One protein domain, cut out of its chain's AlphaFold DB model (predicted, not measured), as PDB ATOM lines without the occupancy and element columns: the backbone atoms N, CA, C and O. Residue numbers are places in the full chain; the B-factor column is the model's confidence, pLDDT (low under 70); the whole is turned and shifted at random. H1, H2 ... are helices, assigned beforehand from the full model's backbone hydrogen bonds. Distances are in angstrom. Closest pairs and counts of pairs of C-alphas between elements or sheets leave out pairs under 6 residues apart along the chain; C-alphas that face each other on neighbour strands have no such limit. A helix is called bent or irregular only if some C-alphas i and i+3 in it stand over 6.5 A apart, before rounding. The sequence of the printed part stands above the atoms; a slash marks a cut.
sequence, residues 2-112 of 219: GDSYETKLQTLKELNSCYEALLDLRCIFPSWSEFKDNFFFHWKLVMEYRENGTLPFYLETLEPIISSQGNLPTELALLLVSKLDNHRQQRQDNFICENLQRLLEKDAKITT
ATOM      1  N   GLY A   2     -43.308  15.487 -30.973       56.97
ATOM      2  CA  GLY A   2     -42.814  14.492 -30.001       56.97
ATOM      3  C   GLY A   2     -41.467  13.851 -30.367       56.97
ATOM      4  O   GLY A   2     -40.582  13.792 -29.518       56.97
ATOM      5  N   ASP A   3     -41.255  13.520 -31.645       60.50
ATOM      6  CA  ASP A   3     -40.054  12.797 -32.103       60.50
ATOM      7  C   ASP A   3     -38.737  13.518 -31.771       60.50
ATOM      8  O   ASP A   3     -37.760  12.897 -31.376       60.50
ATOM      9  N   SER A   4     -38.711  14.856 -31.826       74.31
ATOM     10  CA  SER A   4     -37.490  15.621 -31.528       74.31
ATOM     11  C   SER A   4     -37.061  15.543 -30.058       74.31
ATOM     12  O   SER A   4     -35.866  15.658 -29.781       74.31
ATOM     13  N   TYR A   5     -37.998  15.401 -29.119       77.31
ATOM     14  CA  TYR A   5     -37.675  15.305 -27.693       77.31
ATOM     15  C   TYR A   5     -37.269  13.890 -27.316       77.31
ATOM     16  O   TYR A   5     -36.319  13.714 -26.556       77.31
ATOM     17  N   GLU A   6     -37.945  12.897 -27.884       78.19
ATOM     18  CA  GLU A   6     -37.641  11.491 -27.656       78.19
ATOM     19  C   GLU A   6     -36.257  11.124 -28.199       78.19
ATOM     20  O   GLU A   6     -35.453  10.544 -27.471       78.19
ATOM     21  N   THR A   7     -35.901  11.598 -29.401       81.38
ATOM     22  CA  THR A   7     -34.541  11.435 -29.937       81.38
ATOM     23  C   THR A   7     -33.494  12.112 -29.050       81.38
ATOM     24  O   THR A   7     -32.479  11.504 -28.731       81.38
ATOM     25  N   LYS A   8     -33.738  13.346 -28.582       81.75
ATOM     26  CA  LYS A   8     -32.803  14.045 -27.677       81.75
ATOM     27  C   LYS A   8     -32.626  13.310 -26.351       81.75
ATOM     28  O   LYS A   8     -31.511  13.229 -25.844       81.75
ATOM     29  N   LEU A   9     -33.715  12.790 -25.789       83.94
ATOM     30  CA  LEU A   9     -33.685  12.039 -24.540       83.94
ATOM     31  C   LEU A   9     -32.924  10.720 -24.703       83.94
ATOM     32  O   LEU A   9     -32.156  10.351 -23.818       83.94
ATOM     33  N   GLN A  10     -33.109  10.037 -25.831       85.75
ATOM     34  CA  GLN A  10     -32.399   8.802 -26.142       85.75
ATOM     35  C   GLN A  10     -30.891   9.043 -26.286       85.75
ATOM     36  O   GLN A  10     -30.103   8.373 -25.623       85.75
ATOM     37  N   THR A  11     -30.491  10.078 -27.026       84.25
ATOM     38  CA  THR A  11     -29.078  10.465 -27.138       84.25
ATOM     39  C   THR A  11     -28.470  10.817 -25.779       84.25
ATOM     40  O   THR A  11     -27.343  10.432 -25.491       84.25
ATOM     41  N   LEU A  12     -29.201  11.508 -24.898       85.25
ATOM     42  CA  LEU A  12     -28.710  11.814 -23.548       85.25
ATOM     43  C   LEU A  12     -28.475  10.556 -22.705       85.25
ATOM     44  O   LEU A  12     -27.497  10.499 -21.960       85.25
ATOM     45  N   LYS A  13     -29.342   9.544 -22.824       87.12
ATOM     46  CA  LYS A  13     -29.151   8.256 -22.143       87.12
ATOM     47  C   LYS A  13     -27.904   7.542 -22.655       87.12
ATOM     48  O   LYS A  13     -27.110   7.079 -21.847       87.12
ATOM     49  N   GLU A  14     -27.710   7.515 -23.968       88.75
ATOM     50  CA  GLU A  14     -26.535   6.917 -24.613       88.75
ATOM     51  C   GLU A  14     -25.232   7.601 -24.188       88.75
ATOM     52  O   GLU A  14     -24.275   6.927 -23.811       88.75
ATOM     53  N   LEU A  15     -25.216   8.938 -24.155       88.06
ATOM     54  CA  LEU A  15     -24.077   9.712 -23.653       88.06
ATOM     55  C   LEU A  15     -23.756   9.364 -22.197       88.06
ATOM     56  O   LEU A  15     -22.588   9.178 -21.853       88.06
ATOM     57  N   ASN A  16     -24.784   9.242 -21.354       88.44
ATOM     58  CA  ASN A  16     -24.607   8.858 -19.959       88.44
ATOM     59  C   ASN A  16     -24.054   7.432 -19.831       88.44
ATOM     60  O   ASN A  16     -23.136   7.200 -19.055       88.44
ATOM     61  N   SER A  17     -24.546   6.483 -20.633       88.19
ATOM     62  CA  SER A  17     -24.022   5.114 -20.659       88.19
ATOM     63  C   SER A  17     -22.548   5.060 -21.066       88.19
ATOM     64  O   SER A  17     -21.769   4.349 -20.434       88.19
ATOM     65  N   CYS A  18     -22.137   5.837 -22.073       87.56
ATOM     66  CA  CYS A  18     -20.724   5.944 -22.440       87.56
ATOM     67  C   CYS A  18     -19.883   6.563 -21.316       87.56
ATOM     68  O   CYS A  18     -18.766   6.109 -21.077       87.56
ATOM     69  N   TYR A  19     -20.399   7.582 -20.623       87.12
ATOM     70  CA  TYR A  19     -19.700   8.212 -19.503       87.12
ATOM     71  C   TYR A  19     -19.446   7.231 -18.354       87.12
ATOM     72  O   TYR A  19     -18.306   7.088 -17.916       87.12
ATOM     73  N   GLU A  20     -20.485   6.520 -17.910       83.31
ATOM     74  CA  GLU A  20     -20.377   5.516 -16.844       83.31
ATOM     75  C   GLU A  20     -19.413   4.389 -17.242       83.31
ATOM     76  O   GLU A  20     -18.531   4.023 -16.471       83.31
ATOM     77  N   ALA A  21     -19.472   3.918 -18.492       86.31
ATOM     78  CA  ALA A  21     -18.545   2.896 -18.974       86.31
ATOM     79  C   ALA A  21     -17.078   3.372 -19.007       86.31
ATOM     80  O   ALA A  21     -16.159   2.600 -18.720       86.31
ATOM     81  N   LEU A  22     -16.829   4.648 -19.321       86.31
ATOM     82  CA  LEU A  22     -15.493   5.240 -19.215       86.31
ATOM     83  C   LEU A  22     -15.039   5.372 -17.751       86.31
ATOM     84  O   LEU A  22     -13.846   5.237 -17.472       86.31
ATOM     85  N   LEU A  23     -15.954   5.624 -16.809       81.81
ATOM     86  CA  LEU A  23     -15.646   5.631 -15.374       81.81
ATOM     87  C   LEU A  23     -15.318   4.229 -14.853       81.81
ATOM     88  O   LEU A  23     -14.382   4.081 -14.062       81.81
ATOM     89  N   ASP A  24     -16.021   3.207 -15.332       81.25
ATOM     90  CA  ASP A  24     -15.709   1.809 -15.038       81.25
ATOM     91  C   ASP A  24     -14.314   1.447 -15.560       81.25
ATOM     92  O   ASP A  24     -13.486   0.926 -14.809       81.25
ATOM     93  N   LEU A  25     -13.984   1.823 -16.804       81.94
ATOM     94  CA  LEU A  25     -12.625   1.671 -17.338       81.94
ATOM     95  C   LEU A  25     -11.584   2.411 -16.504       81.94
ATOM     96  O   LEU A  25     -10.498   1.881 -16.281       81.94
ATOM     97  N   ARG A  26     -11.910   3.600 -15.994       82.88
ATOM     98  CA  ARG A  26     -11.035   4.338 -15.079       82.88
ATOM     99  C   ARG A  26     -10.827   3.625 -13.755       82.88
ATOM    100  O   ARG A  26      -9.744   3.726 -13.182       82.88
ATOM    101  N   CYS A  27     -11.826   2.902 -13.269       76.25
ATOM    102  CA  CYS A  27     -11.681   2.085 -12.074       76.25
ATOM    103  C   CYS A  27     -10.815   0.846 -12.328       76.25
ATOM    104  O   CYS A  27     -10.051   0.467 -11.440       76.25
ATOM    105  N   ILE A  28     -10.916   0.241 -13.517       75.19
ATOM    106  CA  ILE A  28     -10.153  -0.955 -13.902       75.19
ATOM    107  C   ILE A  28      -8.694  -0.596 -14.244       75.19
ATOM    108  O   ILE A  28      -7.780  -1.296 -13.809       75.19
ATOM    109  N   PHE A  29      -8.467   0.507 -14.967       78.81
ATOM    110  CA  PHE A  29      -7.149   0.975 -15.414       78.81
ATOM    111  C   PHE A  29      -6.940   2.477 -15.135       78.81
ATOM    112  O   PHE A  29      -7.001   3.311 -16.057       78.81
ATOM    113  N   PRO A  30      -6.694   2.861 -13.867       78.06
ATOM    114  CA  PRO A  30      -6.459   4.253 -13.495       78.06
ATOM    115  C   PRO A  30      -5.270   4.877 -14.232       78.06
ATOM    116  O   PRO A  30      -5.393   5.980 -14.766       78.06
ATOM    117  N   SER A  31      -4.142   4.163 -14.327       77.94
ATOM    118  CA  SER A  31      -2.926   4.677 -14.966       77.94
ATOM    119  C   SER A  31      -3.126   4.912 -16.455       77.94
ATOM    120  O   SER A  31      -2.642   5.915 -16.974       77.94
ATOM    121  N   TRP A  32      -3.847   4.024 -17.149       84.06
ATOM    122  CA  TRP A  32      -4.200   4.254 -18.552       84.06
ATOM    123  C   TRP A  32      -5.124   5.463 -18.701       84.06
ATOM    124  O   TRP A  32      -4.910   6.288 -19.583       84.06
ATOM    125  N   SER A  33      -6.118   5.596 -17.825       84.31
ATOM    126  CA  SER A  33      -7.126   6.657 -17.918       84.31
ATOM    127  C   SER A  33      -6.553   8.052 -17.675       84.31
ATOM    128  O   SER A  33      -6.990   9.023 -18.293       84.31
ATOM    129  N   GLU A  34      -5.566   8.158 -16.788       80.88
ATOM    130  CA  GLU A  34      -4.873   9.411 -16.471       80.88
ATOM    131  C   GLU A  34      -3.708   9.697 -17.431       80.88
ATOM    132  O   GLU A  34      -3.253  10.837 -17.543       80.88
ATOM    133  N   PHE A  35      -3.235   8.689 -18.170       79.81
ATOM    134  CA  PHE A  35      -2.148   8.859 -19.124       79.81
ATOM    135  C   PHE A  35      -2.541   9.822 -20.248       79.81
ATOM    136  O   PHE A  35      -3.451   9.557 -21.033       79.81
ATOM    137  N   LYS A  36      -1.829  10.956 -20.326       76.06
ATOM    138  CA  LYS A  36      -2.053  12.016 -21.326       76.06
ATOM    139  C   LYS A  36      -3.536  12.391 -21.462       76.06
ATOM    140  O   LYS A  36      -4.021  12.568 -22.584       76.06
ATOM    141  N   ASP A  37      -4.247  12.441 -20.337       80.81
ATOM    142  CA  ASP A  37      -5.671  12.771 -20.262       80.81
ATOM    143  C   ASP A  37      -6.572  11.854 -21.115       80.81
ATOM    144  O   ASP A  37      -7.569  12.310 -21.670       80.81
ATOM    145  N   ASN A  38      -6.237  10.562 -21.236       84.81
ATOM    146  CA  ASN A  38      -6.992   9.567 -22.013       84.81
ATOM    147  C   ASN A  38      -8.496   9.591 -21.713       84.81
ATOM    148  O   ASN A  38      -9.308   9.721 -22.629       84.81
ATOM    149  N   PHE A  39      -8.876   9.550 -20.433       87.75
ATOM    150  CA  PHE A  39     -10.280   9.620 -20.027       87.75
ATOM    151  C   PHE A  39     -10.970  10.877 -20.569       87.75
ATOM    152  O   PHE A  39     -12.037  10.800 -21.177       87.75
ATOM    153  N   PHE A  40     -10.344  12.040 -20.381       87.25
ATOM    154  CA  PHE A  40     -10.913  13.312 -20.816       87.25
ATOM    155  C   PHE A  40     -10.965  13.419 -22.342       87.25
ATOM    156  O   PHE A  40     -11.948  13.920 -22.880       87.25
ATOM    157  N   PHE A  41      -9.949  12.916 -23.046       87.12
ATOM    158  CA  PHE A  41      -9.916  12.874 -24.505       87.12
ATOM    159  C   PHE A  41     -11.096  12.076 -25.068       87.12
ATOM    160  O   PHE A  41     -11.835  12.575 -25.919       87.12
ATOM    161  N   HIS A  42     -11.310  10.859 -24.562       88.94
ATOM    162  CA  HIS A  42     -12.415  10.014 -25.008       88.94
ATOM    163  C   HIS A  42     -13.769  10.606 -24.628       88.94
ATOM    164  O   HIS A  42     -14.661  10.666 -25.472       88.94
ATOM    165  N   TRP A  43     -13.906  11.133 -23.409       90.25
ATOM    166  CA  TRP A  43     -15.137  11.795 -22.990       90.25
ATOM    167  C   TRP A  43     -15.465  13.024 -23.843       90.25
ATOM    168  O   TRP A  43     -16.609  13.210 -24.253       90.25
ATOM    169  N   LYS A  44     -14.462  13.840 -24.176       87.62
ATOM    170  CA  LYS A  44     -14.636  14.999 -25.053       87.62
ATOM    171  C   LYS A  44     -15.169  14.580 -26.426       87.62
ATOM    172  O   LYS A  44     -16.131  15.178 -26.892       87.62
ATOM    173  N   LEU A  45     -14.624  13.518 -27.022       86.56
ATOM    174  CA  LEU A  45     -15.105  12.999 -28.308       86.56
ATOM    175  C   LEU A  45     -16.527  12.423 -28.238       86.56
ATOM    176  O   LEU A  45     -17.283  12.556 -29.199       86.56
ATOM    177  N   VAL A  46     -16.900  11.803 -27.114       87.44
ATOM    178  CA  VAL A  46     -18.284  11.372 -26.854       87.44
ATOM    179  C   VAL A  46     -19.211  12.589 -26.772       87.44
ATOM    180  O   VAL A  46     -20.287  12.584 -27.358       87.44
ATOM    181  N   MET A  47     -18.792  13.668 -26.109       82.88
ATOM    182  CA  MET A  47     -19.571  14.908 -25.997       82.88
ATOM    183  C   MET A  47     -19.646  15.710 -27.301       82.88
ATOM    184  O   MET A  47     -20.609  16.442 -27.526       82.88
ATOM    185  N   GLU A  48     -18.677  15.528 -28.191       81.44
ATOM    186  CA  GLU A  48     -18.668  16.062 -29.554       81.44
ATOM    187  C   GLU A  48     -19.508  15.196 -30.525       81.44
ATOM    188  O   GLU A  48     -19.345  15.295 -31.737       81.44
ATOM    189  N   TYR A  49     -20.475  14.400 -30.024       66.50
ATOM    190  CA  TYR A  49     -21.398  13.520 -30.782       66.50
ATOM    191  C   TYR A  49     -22.166  14.174 -31.944       66.50
ATOM    192  O   TYR A  49     -22.843  13.486 -32.709       66.50
ATOM    193  N   ARG A  50     -22.120  15.505 -32.056       62.09
ATOM    194  CA  ARG A  50     -22.712  16.255 -33.169       62.09
ATOM    195  C   ARG A  50     -21.887  16.150 -34.452       62.09
ATOM    196  O   ARG A  50     -22.418  16.450 -35.518       62.09
ATOM    197  N   GLU A  51     -20.631  15.723 -34.358       55.75
ATOM    198  CA  GLU A  51     -19.776  15.420 -35.501       55.75
ATOM    199  C   GLU A  51     -19.864  13.922 -35.833       55.75
ATOM    200  O   GLU A  51     -19.685  13.053 -34.979       55.75
ATOM    201  N   ASN A  52     -20.214  13.627 -37.084       58.56
ATOM    202  CA  ASN A  52     -20.680  12.319 -37.546       58.56
ATOM    203  C   ASN A  52     -19.825  11.123 -37.072       58.56
ATOM    204  O   ASN A  52     -18.629  11.042 -37.348       58.56
ATOM    205  N   GLY A  53     -20.486  10.142 -36.446       65.75
ATOM    206  CA  GLY A  53     -19.978   8.776 -36.262       65.75
ATOM    207  C   GLY A  53     -19.187   8.492 -34.980       65.75
ATOM    208  O   GLY A  53     -18.849   7.334 -34.747       65.75
ATOM    209  N   THR A  54     -18.924   9.485 -34.122       80.56
ATOM    210  CA  THR A  54     -18.182   9.262 -32.864       80.56
ATOM    211  C   THR A  54     -18.998   8.471 -31.844       80.56
ATOM    212  O   THR A  54     -18.531   7.453 -31.344       80.56
ATOM    213  N   LEU A  55     -20.235   8.889 -31.563       83.44
ATOM    214  CA  LEU A  55     -21.086   8.240 -30.561       83.44
ATOM    215  C   LEU A  55     -21.389   6.761 -30.881       83.44
ATOM    216  O   LEU A  55     -21.195   5.938 -29.988       83.44
ATOM    217  N   PRO A  56     -21.765   6.372 -32.120       88.12
ATOM    218  CA  PRO A  56     -21.944   4.961 -32.468       88.12
ATOM    219  C   PRO A  56     -20.691   4.107 -32.230       88.12
ATOM    220  O   PRO A  56     -20.804   3.012 -31.689       88.12
ATOM    221  N   PHE A  57     -19.499   4.627 -32.551       89.19
ATOM    222  CA  PHE A  57     -18.234   3.932 -32.288       89.19
ATOM    223  C   PHE A  57     -18.025   3.663 -30.790       89.19
ATOM    224  O   PHE A  57     -17.629   2.561 -30.405       89.19
ATOM    225  N   TYR A  58     -18.297   4.655 -29.934       90.06
ATOM    226  CA  TYR A  58     -18.157   4.494 -28.485       90.06
ATOM    227  C   TYR A  58     -19.221   3.569 -27.902       90.06
ATOM    228  O   TYR A  58     -18.893   2.778 -27.024       90.06
ATOM    229  N   LEU A  59     -20.460   3.624 -28.395       88.75
ATOM    230  CA  LEU A  59     -21.515   2.702 -27.978       88.75
ATOM    231  C   LEU A  59     -21.157   1.257 -28.330       88.75
ATOM    232  O   LEU A  59     -21.243   0.400 -27.462       88.75
ATOM    233  N   GLU A  60     -20.687   0.996 -29.551       90.62
ATOM    234  CA  GLU A  60     -20.256  -0.343 -29.974       90.62
ATOM    235  C   GLU A  60     -19.031  -0.822 -29.184       90.62
ATOM    236  O   GLU A  60     -18.980  -1.957 -28.715       90.62
ATOM    237  N   THR A  61     -18.040   0.052 -28.999       89.50
ATOM    238  CA  THR A  61     -16.805  -0.309 -28.294       89.50
ATOM    239  C   THR A  61     -17.059  -0.557 -26.808       89.50
ATOM    240  O   THR A  61     -16.474  -1.474 -26.242       89.50
ATOM    241  N   LEU A  62     -17.917   0.235 -26.162       89.25
ATOM    242  CA  LEU A  62     -18.183   0.145 -24.724       89.25
ATOM    243  C   LEU A  62     -19.358  -0.778 -24.375       89.25
ATOM    244  O   LEU A  62     -19.562  -1.043 -23.190       89.25
ATOM    245  N   GLU A  63     -20.085  -1.312 -25.365       88.56
ATOM    246  CA  GLU A  63     -21.205  -2.247 -25.176       88.56
ATOM    247  C   GLU A  63     -20.885  -3.368 -24.172       88.56
ATOM    248  O   GLU A  63     -21.681  -3.556 -23.253       88.56
ATOM    249  N   PRO A  64     -19.702  -4.018 -24.200       83.25
ATOM    250  CA  PRO A  64     -19.407  -5.087 -23.250       83.25
ATOM    251  C   PRO A  64     -19.376  -4.618 -21.790       83.25
ATOM    252  O   PRO A  64     -19.744  -5.375 -20.892       83.25
ATOM    253  N   ILE A  65     -18.954  -3.377 -21.520       80.44
ATOM    254  CA  ILE A  65     -18.982  -2.787 -20.169       80.44
ATOM    255  C   ILE A  65     -20.399  -2.383 -19.790       80.44
ATOM    256  O   ILE A  65     -20.858  -2.707 -18.696       80.44
ATOM    257  N   ILE A  66     -21.099  -1.728 -20.715       79.06
ATOM    258  CA  ILE A  66     -22.469  -1.257 -20.511       79.06
ATOM    259  C   ILE A  66     -23.393  -2.444 -20.188       79.06
ATOM    260  O   ILE A  66     -24.159  -2.393 -19.225       79.06
ATOM    261  N   SER A  67     -23.271  -3.540 -20.939       79.12
ATOM    262  CA  SER A  67     -24.078  -4.754 -20.785       79.12
ATOM    263  C   SER A  67     -23.680  -5.595 -19.569       79.12
ATOM    264  O   SER A  67     -24.522  -6.290 -19.001       79.12
ATOM    265  N   SER A  68     -22.417  -5.523 -19.128       72.38
ATOM    266  CA  SER A  68     -21.927  -6.250 -17.945       72.38
ATOM    267  C   SER A  68     -22.141  -5.516 -16.616       72.38
ATOM    268  O   SER A  68     -21.820  -6.087 -15.571       72.38
ATOM    269  N   GLN A  69     -22.685  -4.290 -16.630       64.44
ATOM    270  CA  GLN A  69     -22.896  -3.443 -15.442       64.44
ATOM    271  C   GLN A  69     -21.643  -3.356 -14.549       64.44
ATOM    272  O   GLN A  69     -21.707  -3.554 -13.335       64.44
ATOM    273  N   GLY A  70     -20.478  -3.134 -15.165       55.16
ATOM    274  CA  GLY A  70     -19.206  -2.993 -14.450       55.16
ATOM    275  C   GLY A  70     -18.544  -4.310 -14.018       55.16
ATOM    276  O   GLY A  70     -17.469  -4.282 -13.422       55.16
ATOM    277  N   ASN A  71     -19.117  -5.477 -14.339       64.06
ATOM    278  CA  ASN A  71     -18.521  -6.788 -14.047       64.06
ATOM    279  C   ASN A  71     -17.763  -7.370 -15.255       64.06
ATOM    280  O   ASN A  71     -17.959  -8.528 -15.639       64.06
ATOM    281  N   LEU A  72     -16.923  -6.547 -15.893       68.00
ATOM    282  CA  LEU A  72     -16.169  -6.948 -17.079       68.00
ATOM    283  C   LEU A  72     -14.840  -7.633 -16.691       68.00
ATOM    284  O   LEU A  72     -14.058  -7.063 -15.927       68.00
ATOM    285  N   PRO A  73     -14.520  -8.818 -17.247       72.56
ATOM    286  CA  PRO A  73     -13.200  -9.425 -17.110       72.56
ATOM    287  C   PRO A  73     -12.080  -8.495 -17.589       72.56
ATOM    288  O   PRO A  73     -12.187  -7.878 -18.650       72.56
ATOM    289  N   THR A  74     -10.965  -8.460 -16.853       67.12
ATOM    290  CA  THR A  74      -9.804  -7.611 -17.166       67.12
ATOM    291  C   THR A  74      -9.304  -7.808 -18.598       67.12
ATOM    292  O   THR A  74      -9.001  -6.831 -19.266       67.12
ATOM    293  N   GLU A  75      -9.284  -9.042 -19.112       70.44
ATOM    294  CA  GLU A  75      -8.848  -9.350 -20.485       70.44
ATOM    295  C   GLU A  75      -9.697  -8.655 -21.559       70.44
ATOM    296  O   GLU A  75      -9.164  -8.126 -22.534       70.44
ATOM    297  N   LEU A  76     -11.018  -8.602 -21.365       71.62
ATOM    298  CA  LEU A  76     -11.906  -7.876 -22.269       71.62
ATOM    299  C   LEU A  76     -11.714  -6.370 -22.109       71.62
ATOM    300  O   LEU A  76     -11.640  -5.661 -23.108       71.62
ATOM    301  N   ALA A  77     -11.551  -5.885 -20.878       75.12
ATOM    302  CA  ALA A  77     -11.298  -4.473 -20.619       75.12
ATOM    303  C   ALA A  77      -9.984  -3.998 -21.284       75.12
ATOM    304  O   ALA A  77      -9.930  -2.891 -21.817       75.12
ATOM    305  N   LEU A  78      -8.953  -4.852 -21.335       75.31
ATOM    306  CA  LEU A  78      -7.701  -4.590 -22.056       75.31
ATOM    307  C   LEU A  78      -7.914  -4.433 -23.562       75.31
ATOM    308  O   LEU A  78      -7.332  -3.542 -24.184       75.31
ATOM    309  N   LEU A  79      -8.760  -5.281 -24.153       80.44
ATOM    310  CA  LEU A  79      -9.113  -5.179 -25.565       80.44
ATOM    311  C   LEU A  79      -9.830  -3.855 -25.860       80.44
ATOM    312  O   LEU A  79      -9.559  -3.233 -26.887       80.44
ATOM    313  N   LEU A  80     -10.708  -3.408 -24.957       85.44
ATOM    314  CA  LEU A  80     -11.408  -2.129 -25.092       85.44
ATOM    315  C   LEU A  80     -10.439  -0.950 -25.038       85.44
ATOM    316  O   LEU A  80     -10.457  -0.104 -25.927       85.44
ATOM    317  N   VAL A  81      -9.550  -0.934 -24.046       85.25
ATOM    318  CA  VAL A  81      -8.509   0.091 -23.909       85.25
ATOM    319  C   VAL A  81      -7.617   0.155 -25.152       85.25
ATOM    320  O   VAL A  81      -7.394   1.236 -25.693       85.25
ATOM    321  N   SER A  82      -7.189  -0.996 -25.675       80.81
ATOM    322  CA  SER A  82      -6.402  -1.064 -26.912       80.81
ATOM    323  C   SER A  82      -7.155  -0.483 -28.120       80.81
ATOM    324  O   SER A  82      -6.596   0.291 -28.900       80.81
ATOM    325  N   LYS A  83      -8.453  -0.788 -28.263       86.44
ATOM    326  CA  LYS A  83      -9.301  -0.195 -29.313       86.44
ATOM    327  C   LYS A  83      -9.417   1.326 -29.173       86.44
ATOM    328  O   LYS A  83      -9.356   2.030 -30.182       86.44
ATOM    329  N   LEU A  84      -9.558   1.830 -27.949       88.25
ATOM    330  CA  LEU A  84      -9.640   3.262 -27.666       88.25
ATOM    331  C   LEU A  84      -8.323   3.983 -27.985       88.25
ATOM    332  O   LEU A  84      -8.350   5.013 -28.662       88.25
ATOM    333  N   ASP A  85      -7.176   3.412 -27.609       84.50
ATOM    334  CA  ASP A  85      -5.862   3.973 -27.944       84.50
ATOM    335  C   ASP A  85      -5.640   4.026 -29.462       84.50
ATOM    336  O   ASP A  85      -5.187   5.047 -29.979       84.50
ATOM    337  N   ASN A  86      -6.016   2.976 -30.202       83.06
ATOM    338  CA  ASN A  86      -5.937   2.972 -31.668       83.06
ATOM    339  C   ASN A  86      -6.822   4.060 -32.291       83.06
ATOM    340  O   ASN A  86      -6.391   4.770 -33.201       83.06
ATOM    341  N   HIS A  87      -8.040   4.243 -31.775       83.94
ATOM    342  CA  HIS A  87      -8.929   5.313 -32.226       83.94
ATOM    343  C   HIS A  87      -8.355   6.707 -31.919       83.94
ATOM    344  O   HIS A  87      -8.486   7.628 -32.727       83.94
ATOM    345  N   ARG A  88      -7.661   6.873 -30.785       83.38
ATOM    346  CA  ARG A  88      -6.944   8.113 -30.460       83.38
ATOM    347  C   ARG A  88      -5.771   8.361 -31.409       83.38
ATOM    348  O   ARG A  88      -5.630   9.487 -31.880       83.38
ATOM    349  N   GLN A  89      -4.974   7.338 -31.726       80.06
ATOM    350  CA  GLN A  89      -3.849   7.440 -32.667       80.06
ATOM    351  C   GLN A  89      -4.302   7.898 -34.057       80.06
ATOM    352  O   GLN A  89      -3.690   8.785 -34.637       80.06
ATOM    353  N   GLN A  90      -5.421   7.369 -34.559       77.88
ATOM    354  CA  GLN A  90      -5.982   7.768 -35.858       77.88
ATOM    355  C   GLN A  90      -6.432   9.237 -35.915       77.88
ATOM    356  O   GLN A  90      -6.547   9.799 -37.000       77.88
ATOM    357  N   ARG A  91      -6.718   9.859 -34.763       73.56
ATOM    358  CA  ARG A  91      -7.159  11.262 -34.667       73.56
ATOM    359  C   ARG A  91      -6.064  12.228 -34.213       73.56
ATOM    360  O   ARG A  91      -6.266  13.438 -34.279       73.56
ATOM    361  N   GLN A  92      -4.934  11.723 -33.724       72.06
ATOM    362  CA  GLN A  92      -3.797  12.523 -33.281       72.06
ATOM    363  C   GLN A  92      -2.501  11.944 -33.856       72.06
ATOM    364  O   GLN A  92      -1.922  11.039 -33.263       72.06
ATOM    365  N   ASP A  93      -1.994  12.545 -34.938       52.59
ATOM    366  CA  ASP A  93      -0.759  12.117 -35.624       52.59
ATOM    367  C   ASP A  93       0.475  12.021 -34.701       52.59
ATOM    368  O   ASP A  93       1.393  11.246 -34.955       52.59
ATOM    369  N   ASN A  94       0.494  12.768 -33.590       57.47
ATOM    370  CA  ASN A  94       1.604  12.790 -32.627       57.47
ATOM    371  C   ASN A  94       1.346  11.969 -31.350       57.47
ATOM    372  O   ASN A  94       2.138  12.025 -30.399       57.47
ATOM    373  N   PHE A  95       0.232  11.235 -31.262       61.22
ATOM    374  CA  PHE A  95      -0.047  10.417 -30.087       61.22
ATOM    375  C   PHE A  95       0.705   9.087 -30.160       61.22
ATOM    376  O   PHE A  95       0.280   8.131 -30.795       61.22
ATOM    377  N   ILE A  96       1.822   9.011 -29.437       57.75
ATOM    378  CA  ILE A  96       2.495   7.743 -29.150       57.75
ATOM    379  C   ILE A  96       1.874   7.171 -27.875       57.75
ATOM    380  O   ILE A  96       2.035   7.752 -26.789       57.75
ATOM    381  N   CYS A  97       1.175   6.044 -28.020       56.09
ATOM    382  CA  CYS A  97       0.773   5.212 -26.895       56.09
ATOM    383  C   CYS A  97       2.048   4.685 -26.226       56.09
ATOM    384  O   CYS A  97       2.838   3.974 -26.852       56.09
ATOM    385  N   GLU A  98       2.292   5.053 -24.966       55.41
ATOM    386  CA  GLU A  98       3.294   4.337 -24.174       55.41
ATOM    387  C   GLU A  98       2.903   2.860 -24.116       55.41
ATOM    388  O   GLU A  98       1.721   2.539 -24.203       55.41
ATOM    389  N   ASN A  99       3.885   1.961 -23.990       62.53
ATOM    390  CA  ASN A  99       3.623   0.525 -23.926       62.53
ATOM    391  C   ASN A  99       2.503   0.261 -22.902       62.53
ATOM    392  O   ASN A  99       2.722   0.441 -21.703       62.53
ATOM    393  N   LEU A 100       1.318  -0.127 -23.390       64.00
ATOM    394  CA  LEU A 100       0.111  -0.324 -22.591       64.00
ATOM    395  C   LEU A 100       0.411  -1.263 -21.418       64.00
ATOM    396  O   LEU A 100       0.042  -0.985 -20.282       64.00
ATOM    397  N   GLN A 101       1.234  -2.283 -21.654       57.97
ATOM    398  CA  GLN A 101       1.732  -3.188 -20.626       57.97
ATOM    399  C   GLN A 101       2.450  -2.460 -19.478       57.97
ATOM    400  O   GLN A 101       2.225  -2.789 -18.322       57.97
ATOM    401  N   ARG A 102       3.252  -1.421 -19.748       62.75
ATOM    402  CA  ARG A 102       3.926  -0.621 -18.705       62.75
ATOM    403  C   ARG A 102       2.961   0.244 -17.896       62.75
ATOM    404  O   ARG A 102       3.228   0.486 -16.722       62.75
ATOM    405  N   LEU A 103       1.884   0.742 -18.506       64.94
ATOM    406  CA  LEU A 103       0.850   1.506 -17.796       64.94
ATOM    407  C   LEU A 103       0.021   0.583 -16.899       64.94
ATOM    408  O   LEU A 103      -0.178   0.882 -15.728       64.94
ATOM    409  N   LEU A 104      -0.336  -0.590 -17.406       65.62
ATOM    410  CA  LEU A 104      -1.043  -1.626 -16.654       65.62
ATOM    411  C   LEU A 104      -0.182  -2.229 -15.543       65.62
ATOM    412  O   LEU A 104      -0.663  -2.536 -14.459       65.62
ATOM    413  N   GLU A 105       1.124  -2.350 -15.773       64.56
ATOM    414  CA  GLU A 105       2.075  -2.709 -14.728       64.56
ATOM    415  C   GLU A 105       2.121  -1.663 -13.617       64.56
ATOM    416  O   GLU A 105       2.387  -2.038 -12.483       64.56
ATOM    417  N   LYS A 106       1.892  -0.370 -13.891       65.06
ATOM    418  CA  LYS A 106       1.767   0.634 -12.820       65.06
ATOM    419  C   LYS A 106       0.509   0.366 -12.004       65.06
ATOM    420  O   LYS A 106       0.606   0.366 -10.783       65.06
ATOM    421  N   ASP A 107      -0.600   0.024 -12.655       64.44
ATOM    422  CA  ASP A 107      -1.841  -0.373 -11.976       64.44
ATOM    423  C   ASP A 107      -1.653  -1.637 -11.114       64.44
ATOM    424  O   ASP A 107      -2.130  -1.676  -9.983       64.44
ATOM    425  N   ALA A 108      -0.864  -2.619 -11.569       59.00
ATOM    426  CA  ALA A 108      -0.509  -3.821 -10.798       59.00
ATOM    427  C   ALA A 108       0.581  -3.589  -9.722       59.00
ATOM    428  O   ALA A 108       0.619  -4.266  -8.689       59.00
ATOM    429  N   LYS A 109       1.493  -2.633  -9.945       49.19
ATOM    430  CA  LYS A 109       2.552  -2.233  -8.996       49.19
ATOM    431  C   LYS A 109       2.014  -1.376  -7.860       49.19
ATOM    432  O   LYS A 109       2.534  -1.454  -6.749       49.19
ATOM    433  N   ILE A 110       0.954  -0.606  -8.102       46.03
ATOM    434  CA  ILE A 110       0.197   0.078  -7.049       46.03
ATOM    435  C   ILE A 110      -0.381  -0.951  -6.061       46.03
ATOM    436  O   ILE A 110      -0.411  -0.680  -4.866       46.03
ATOM    437  N   THR A 111      -0.712  -2.163  -6.519       38.88
ATOM    438  CA  THR A 111      -1.161  -3.286  -5.676       38.88
ATOM    439  C   THR A 111      -0.029  -4.056  -4.978       38.88
ATOM    440  O   THR A 111      -0.298  -4.790  -4.032       38.88
ATOM    441  N   THR A 112       1.231  -3.925  -5.418       32.44
ATOM    442  CA  THR A 112       2.369  -4.741  -4.928       32.44
ATOM    443  C   THR A 112       3.480  -3.964  -4.220       32.44
ATOM    444  O   THR A 112       4.439  -4.580  -3.758       32.44
TER     445      THR A 112
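AT A GLANCE: This is residues 2 to 112 of the 219 residues of the protein "Transcription factor with AP2 domain(S) (ApiAP2)" of Babesia microti (strain RI) (UniProt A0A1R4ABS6). Two helical hairpins, H1 with H2 and H3 with H4, are laid one over the other as two crossed layers. At one end H5 packs on residues 30 to 32 of H2; at the other, residues 2 to 10, of which 3 to 10 belong to H1, stick out. The printed part has 111 residues with five named helices, H1 to H5 in chain order, and no named strand: all helix. It is compact, radius of gyration of the C-alphas 14.7 A, spanning 55 by 34 by 17 A.

IN THESE COORDINATES: Find C-alpha 3 at (-40.054, 12.797, -32.103); from there H1, residues 3 to 28, runs 37.6 A. H2, residues 30 to 47, 21.0 A, is irregular, with C-alphas 36 and 39 8.7 A apart and a kink of 74 degrees near residue 38. H3, residues 54 to 68, 21.8 A, is irregular, with C-alphas 61 and 64 7.4 A apart. H4 is residues 74 to 91, 25.9 A. H5, residues 100 to 110, ends at C-alpha 110, (0.197, 0.078, -7.049).

HOW THE PARTS SIT: Look at the hairpin of H1 and H2, at a shallow tilt of 5 degrees; its closest C-alphas, Arg 26 and Ser 33, are 5.4 A apart. H3 touches residues 14 to 24 of H1 at a steep tilt of 61 degrees, closest at C-alphas Ala 21 and Ile 65, 5.8 A. H3 and H4 form a hairpin at a shallow tilt of 7 degrees, closest at C-alphas Thr 61 and Leu 80, 6.5 A. H5 touches residues 30 to 32 of H2, closest at C-alphas Ser 31 and Leu 103, 5.7 A, and is apart from H1 and H3. Every O i to N i+4 pair is within hydrogen-bond range in H1, H4 and H5, against 9 of 14 in H2 and 9 of 11 in H3.

THE WHOLE: The farthest C-alphas, Gly 2 and Thr 112, are 55.1 A apart. The printed part has no cut and no long link. The model's pLDDT is under 70 in 32 residues, among them 93 to 112.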